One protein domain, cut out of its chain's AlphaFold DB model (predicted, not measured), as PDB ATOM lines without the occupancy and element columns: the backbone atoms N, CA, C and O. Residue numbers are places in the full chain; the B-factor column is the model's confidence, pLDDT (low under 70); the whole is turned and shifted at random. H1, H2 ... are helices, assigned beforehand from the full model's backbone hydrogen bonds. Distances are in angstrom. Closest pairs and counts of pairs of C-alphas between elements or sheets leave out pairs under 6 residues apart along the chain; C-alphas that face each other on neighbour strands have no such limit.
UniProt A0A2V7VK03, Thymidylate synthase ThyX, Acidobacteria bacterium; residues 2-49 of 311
ATOM      1  N   MET A   2     -22.970   3.721 -25.339       81.44
ATOM      2  CA  MET A   2     -22.348   2.423 -24.985       81.44
ATOM      3  C   MET A   2     -20.854   2.290 -25.347       81.44
ATOM      4  O   MET A   2     -20.228   1.310 -24.974       81.44
ATOM      5  N   ARG A   3     -20.290   3.249 -26.096       81.56
ATOM      6  CA  ARG A   3     -18.909   3.228 -26.610       81.56
ATOM      7  C   ARG A   3     -18.028   4.370 -26.081       81.56
ATOM      8  O   ARG A   3     -16.933   4.555 -26.589       81.56
ATOM      9  N   THR A   4     -18.508   5.148 -25.107       81.06
ATOM     10  CA  THR A   4     -17.822   6.359 -24.604       81.06
ATOM     11  C   THR A   4     -17.062   6.138 -23.288       81.06
ATOM     12  O   THR A   4     -16.457   7.073 -22.784       81.06
ATOM     13  N   GLY A   5     -17.143   4.944 -22.689       84.06
ATOM     14  CA  GLY A   5     -16.501   4.621 -21.407       84.06
ATOM     15  C   GLY A   5     -15.154   3.907 -21.554       84.06
ATOM     16  O   GLY A   5     -14.667   3.722 -22.664       84.06
ATOM     17  N   ASP A   6     -14.591   3.457 -20.429       87.06
ATOM     18  CA  ASP A   6     -13.291   2.763 -20.380       87.06
ATOM     19  C   ASP A   6     -13.339   1.263 -20.698       87.06
ATOM     20  O   ASP A   6     -12.305   0.672 -20.996       87.06
ATOM     21  N   ALA A   7     -14.533   0.663 -20.680       89.50
ATOM     22  CA  ALA A   7     -14.791  -0.710 -21.124       89.50
ATOM     23  C   ALA A   7     -15.888  -0.726 -22.211       89.50
ATOM     24  O   ALA A   7     -16.999  -1.230 -21.984       89.50
ATOM     25  N   PRO A   8     -15.642  -0.104 -23.382       88.12
ATOM     26  CA  PRO A   8     -16.638   0.029 -24.441       88.12
ATOM     27  C   PRO A   8     -17.106  -1.321 -24.996       88.12
ATOM     28  O   PRO A   8     -18.273  -1.434 -25.371       88.12
ATOM     29  N   VAL A   9     -16.259  -2.360 -25.017       89.75
ATOM     30  CA  VAL A   9     -16.671  -3.702 -25.475       89.75
ATOM     31  C   VAL A   9     -17.721  -4.314 -24.548       89.75
ATOM     32  O   VAL A   9     -18.758  -4.792 -25.012       89.75
ATOM     33  N   GLU A  10     -17.493  -4.281 -23.236       92.00
ATOM     34  CA  GLU A  10     -18.442  -4.823 -22.257       92.00
ATOM     35  C   GLU A  10     -19.736  -4.011 -22.221       92.00
ATOM     36  O   GLU A  10     -20.832  -4.572 -22.281       92.00
ATOM     37  N   SER A  11     -19.604  -2.683 -22.215       91.06
ATOM     38  CA  SER A  11     -20.739  -1.759 -22.239       91.06
ATOM     39  C   SER A  11     -21.612  -1.978 -23.474       91.06
ATOM     40  O   SER A  11     -22.837  -2.039 -23.361       91.06
ATOM     41  N   ALA A  12     -21.004  -2.167 -24.649       89.75
ATOM     42  CA  ALA A  12     -21.734  -2.483 -25.870       89.75
ATOM     43  C   ALA A  12     -22.487  -3.812 -25.757       89.75
ATOM     44  O   ALA A  12     -23.667  -3.860 -26.090       89.75
ATOM     45  N   ARG A  13     -21.858  -4.873 -25.230       92.44
ATOM     46  CA  ARG A  13     -22.520  -6.178 -25.050       92.44
ATOM     47  C   ARG A  13     -23.760  -6.076 -24.163       92.44
ATOM     48  O   ARG A  13     -24.809  -6.606 -24.528       92.44
ATOM     49  N   VAL A  14     -23.652  -5.383 -23.030       93.56
ATOM     50  CA  VAL A  14     -24.771  -5.209 -22.090       93.56
ATOM     51  C   VAL A  14     -25.885  -4.378 -22.721       93.56
ATOM     52  O   VAL A  14     -27.036  -4.808 -22.736       93.56
ATOM     53  N   VAL A  15     -25.556  -3.217 -23.291       90.94
ATOM     54  CA  VAL A  15     -26.564  -2.322 -23.877       90.94
ATOM     55  C   VAL A  15     -27.247  -2.966 -25.084       90.94
ATOM     56  O   VAL A  15     -28.463  -2.859 -25.210       90.94
ATOM     57  N   THR A  16     -26.519  -3.692 -25.937       90.44
ATOM     58  CA  THR A  16     -27.120  -4.446 -27.047       90.44
ATOM     59  C   THR A  16     -28.109  -5.498 -26.544       90.44
ATOM     60  O   THR A  16     -29.200  -5.602 -27.099       90.44
ATOM     61  N   ALA A  17     -27.785  -6.231 -25.474       94.00
ATOM     62  CA  ALA A  17     -28.713  -7.191 -24.878       94.00
ATOM     63  C   ALA A  17     -29.964  -6.505 -24.293       94.00
ATOM     64  O   ALA A  17     -31.077  -7.003 -24.461       94.00
ATOM     65  N   MET A  18     -29.804  -5.336 -23.661       92.75
ATOM     66  CA  MET A  18     -30.932  -4.536 -23.167       92.75
ATOM     67  C   MET A  18     -31.841  -4.068 -24.310       92.75
ATOM     68  O   MET A  18     -33.058  -4.197 -24.209       92.75
ATOM     69  N   VAL A  19     -31.260  -3.562 -25.404       90.19
ATOM     70  CA  VAL A  19     -31.997  -3.130 -26.604       90.19
ATOM     71  C   VAL A  19     -32.766  -4.299 -27.213       90.19
ATOM     72  O   VAL A  19     -33.966  -4.174 -27.438       90.19
ATOM     73  N   ALA A  20     -32.112  -5.449 -27.401       92.06
ATOM     74  CA  ALA A  20     -32.762  -6.652 -27.916       92.06
ATOM     75  C   ALA A  20     -33.961  -7.052 -27.046       92.06
ATOM     76  O   ALA A  20     -35.045  -7.308 -27.568       92.06
ATOM     77  N   ARG A  21     -33.807  -7.011 -25.716       95.81
ATOM     78  CA  ARG A  21     -34.894  -7.368 -24.802       95.81
ATOM     79  C   ARG A  21     -36.076  -6.400 -24.862       95.81
ATOM     80  O   ARG A  21     -37.216  -6.833 -24.721       95.81
ATOM     81  N   VAL A  22     -35.827  -5.109 -25.078       93.75
ATOM     82  CA  VAL A  22     -36.897  -4.126 -25.308       93.75
ATOM     83  C   VAL A  22     -37.611  -4.418 -26.629       93.75
ATOM     84  O   VAL A  22     -38.837  -4.478 -26.640       93.75
ATOM     85  N   SER A  23     -36.872  -4.684 -27.709       92.31
ATOM     86  CA  SER A  23     -37.448  -5.016 -29.020       92.31
ATOM     87  C   SER A  23     -38.276  -6.305 -29.020       92.31
ATOM     88  O   SER A  23     -39.246  -6.400 -29.763       92.31
ATOM     89  N   GLU A  24     -37.941  -7.289 -28.183       96.56
ATOM     90  CA  GLU A  24     -38.754  -8.502 -28.007       96.56
ATOM     91  C   GLU A  24     -40.122  -8.216 -27.372       96.56
ATOM     92  O   GLU A  24     -41.100  -8.898 -27.676       96.56
ATOM     93  N   VAL A  25     -40.194  -7.235 -26.468       97.00
ATOM     94  CA  VAL A  25     -41.434  -6.855 -25.772       97.00
ATOM     95  C   VAL A  25     -42.251  -5.865 -26.604       97.00
ATOM     96  O   VAL A  25     -43.477  -5.928 -26.609       97.00
ATOM     97  N   ASP A  26     -41.577  -4.959 -27.308       95.19
ATOM     98  CA  ASP A  26     -42.184  -3.897 -28.102       95.19
ATOM     99  C   ASP A  26     -41.323  -3.600 -29.346       95.19
ATOM    100  O   ASP A  26     -40.435  -2.739 -29.309       95.19
ATOM    101  N   PRO A  27     -41.572  -4.302 -30.469       92.94
ATOM    102  CA  PRO A  27     -40.743  -4.203 -31.672       92.94
ATOM    103  C   PRO A  27     -40.630  -2.788 -32.247       92.94
ATOM    104  O   PRO A  27     -39.580  -2.414 -32.761       92.94
ATOM    105  N   GLY A  28     -41.687  -1.982 -32.119       91.62
ATOM    106  CA  GLY A  28     -41.717  -0.612 -32.635       91.62
ATOM    107  C   GLY A  28     -41.204   0.440 -31.648       91.62
ATOM    108  O   GLY A  28     -41.308   1.630 -31.938       91.62
ATOM    109  N   PHE A  29     -40.704   0.051 -30.468       92.38
ATOM    110  CA  PHE A  29     -40.288   1.005 -29.434       92.38
ATOM    111  C   PHE A  29     -39.245   2.000 -29.953       92.38
ATOM    112  O   PHE A  29     -39.431   3.212 -29.848       92.38
ATOM    113  N   PHE A  30     -38.163   1.500 -30.553       87.94
ATOM    114  CA  PHE A  30     -37.067   2.357 -31.006       87.94
ATOM    115  C   PHE A  30     -37.421   3.169 -32.253       87.94
ATOM    116  O   PHE A  30     -36.947   4.289 -32.366       87.94
ATOM    117  N   GLU A  31     -38.323   2.684 -33.112       88.00
ATOM    118  CA  GLU A  31     -38.854   3.468 -34.241       88.00
ATOM    119  C   GLU A  31     -39.626   4.709 -33.770       88.00
ATOM    120  O   GLU A  31     -39.642   5.731 -34.451       88.00
ATOM    121  N   ARG A  32     -40.266   4.632 -32.593       91.94
ATOM    122  CA  ARG A  32     -41.046   5.737 -32.018       91.94
ATOM    123  C   ARG A  32     -40.226   6.687 -31.150       91.94
ATOM    124  O   ARG A  32     -40.593   7.853 -31.041       91.94
ATOM    125  N   VAL A  33     -39.193   6.190 -30.467       84.19
ATOM    126  CA  VAL A  33     -38.545   6.911 -29.354       84.19
ATOM    127  C   VAL A  33     -37.156   7.450 -29.705       84.19
ATOM    128  O   VAL A  33     -36.690   8.357 -29.015       84.19
ATOM    129  N   GLY A  34     -36.474   6.966 -30.750       73.44
ATOM    130  CA  GLY A  34     -35.128   7.475 -30.999       73.44
ATOM    131  C   GLY A  34     -34.453   7.096 -32.304       73.44
ATOM    132  O   GLY A  34     -34.949   6.340 -33.129       73.44
ATOM    133  N   GLU A  35     -33.268   7.668 -32.460       78.12
ATOM    134  CA  GLU A  35     -32.355   7.395 -33.560       78.12
ATOM    135  C   GLU A  35     -31.470   6.180 -33.253       78.12
ATOM    136  O   GLU A  35     -31.320   5.748 -32.103       78.12
ATOM    137  N   ALA A  36     -30.846   5.633 -34.298       76.81
ATOM    138  CA  ALA A  36     -29.872   4.565 -34.143       76.81
ATOM    139  C   ALA A  36     -28.673   5.019 -33.278       76.81
ATOM    140  O   ALA A  36     -28.276   6.187 -33.320       76.81
ATOM    141  N   PRO A  37     -28.039   4.111 -32.509       79.19
ATOM    142  CA  PRO A  37     -26.827   4.444 -31.770       79.19
ATOM    143  C   PRO A  37     -25.701   4.912 -32.699       79.19
ATOM    144  O   PRO A  37     -25.503   4.340 -33.769       79.19
ATOM    145  N   LEU A  38     -24.899   5.877 -32.238       81.94
ATOM    146  CA  LEU A  38     -23.676   6.301 -32.931       81.94
ATOM    147  C   LEU A  38     -22.759   5.104 -33.229       81.94
ATOM    148  O   LEU A  38     -22.503   4.270 -32.345       81.94
ATOM    149  N   ALA A  39     -22.216   5.037 -34.450       82.31
ATOM    150  CA  ALA A  39     -21.203   4.044 -34.785       82.31
ATOM    151  C   ALA A  39     -19.900   4.316 -34.008       82.31
ATOM    152  O   ALA A  39     -19.683   5.396 -33.467       82.31
ATOM    153  N   ALA A  40     -18.986   3.337 -33.942       77.19
ATOM    154  CA  ALA A  40     -17.726   3.487 -33.185       77.19
ATOM    155  C   ALA A  40     -16.878   4.625 -33.744       77.19
ATOM    156  O   ALA A  40     -16.308   5.402 -32.983       77.19
ATOM    157  N   GLY A  41     -16.836   4.711 -35.073       81.31
ATOM    158  CA  GLY A  41     -16.174   5.788 -35.780       81.31
ATOM    159  C   GLY A  41     -16.898   7.120 -35.665       81.31
ATOM    160  O   GLY A  41     -16.343   8.075 -36.171       81.31
ATOM    161  N   ASP A  42     -18.077   7.198 -35.031       85.81
ATOM    162  CA  ASP A  42     -18.850   8.431 -34.808       85.81
ATOM    163  C   ASP A  42     -18.807   8.940 -33.371       85.81
ATOM    164  O   ASP A  42     -19.271  10.045 -33.088       85.81
ATOM    165  N   VAL A  43     -18.222   8.160 -32.463       84.25
ATOM    166  CA  VAL A  43     -17.948   8.605 -31.099       84.25
ATOM    167  C   VAL A  43     -16.917   9.734 -31.154       84.25
ATOM    168  O   VAL A  43     -15.887   9.620 -31.814       84.25
ATOM    169  N   VAL A  44     -17.195  10.847 -30.479       86.62
ATOM    170  CA  VAL A  44     -16.346  12.046 -30.552       86.62
ATOM    171  C   VAL A  44     -14.952  11.734 -30.023       86.62
ATOM    172  O   VAL A  44     -13.962  11.993 -30.700       86.62
ATOM    173  N   GLU A  45     -14.874  11.109 -28.852       83.88
ATOM    174  CA  GLU A  45     -13.625  10.804 -28.162       83.88
ATOM    175  C   GLU A  45     -12.747   9.817 -28.943       83.88
ATOM    176  O   GLU A  45     -11.525   9.895 -28.856       83.88
ATOM    177  N   SER A  46     -13.344   8.925 -29.747       79.50
ATOM    178  CA  SER A  46     -12.601   7.959 -30.568       79.50
ATOM    179  C   SER A  46     -12.002   8.576 -31.836       79.50
ATOM    180  O   SER A  46     -11.046   8.029 -32.385       79.50
ATOM    181  N   ARG A  47     -12.548   9.709 -32.302       84.19
ATOM    182  CA  ARG A  47     -12.051  10.466 -33.464       84.19
ATOM    183  C   ARG A  47     -10.919  11.427 -33.114       84.19
ATOM    184  O   ARG A  47     -10.230  11.902 -34.016       84.19
ATOM    185  N   LEU A  48     -10.758  11.763 -31.836       83.44
ATOM    186  CA  LEU A  48      -9.728  12.699 -31.407       83.44
ATOM    187  C   LEU A  48      -8.337  12.055 -31.530       83.44
ATOM    188  O   LEU A  48      -8.168  10.879 -31.193       83.44
ATOM    189  N   PRO A  49      -7.321  12.804 -32.000       81.69
ATOM    190  CA  PRO A  49      -5.958  12.296 -32.041       81.69
ATOM    191  C   PRO A  49      -5.475  11.970 -30.624       81.69
ATOM    192  O   PRO A  49      -5.866  12.619 -29.651       81.69
TER     193      PRO A  49
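What this domain is: This is residues 2 to 49 of the 311 residues of the protein "Thymidylate synthase ThyX" of Acidobacteria bacterium (UniProt A0A2V7VK03). One long helix, H1, makes one arm of an open U; past Val 25, where H1 stops, the backbone turns through short H2, and a stretch with no named element, residues 34 to 43, runs back to short H3 near the level of H1's beginning. The printed part has 48 residues with three named helices, H1, H2, H3 in chain order, and no named strand: all helix. It is loose, with a radius of gyration of the C-alphas of 12.6 A, and spans 40 by 20 by 11 A, only just flat.

Where its parts are: H1, residues 8 to 25, begins at C-alpha 8 (-16.638, 0.029, -24.441) and is 25.8 A long. H2, residues 29 to 33, measures 6.2 A. H3, residues 44 to 47, measures 5.4 A and ends at C-alpha 47 (-12.051, 10.466, -33.464).

How they stand to each other: H1, with residues 22 to 23 alone, only just touches H2, only at the corner, with 3 pairs of C-alphas within 8 A; the closest are those of Ser 23 and Phe 29, 6.7 A. H3 is apart from H1 and H2. In H1 and H2 every O i to N i+4 pair is within hydrogen-bond range; H3 is too short for one.

The domain as a whole: The farthest C-alphas, Val 25 and Pro 49, are 40.8 A apart. The printed part has no cut, no link is long, and no printed residue is under 70 in pLDDT.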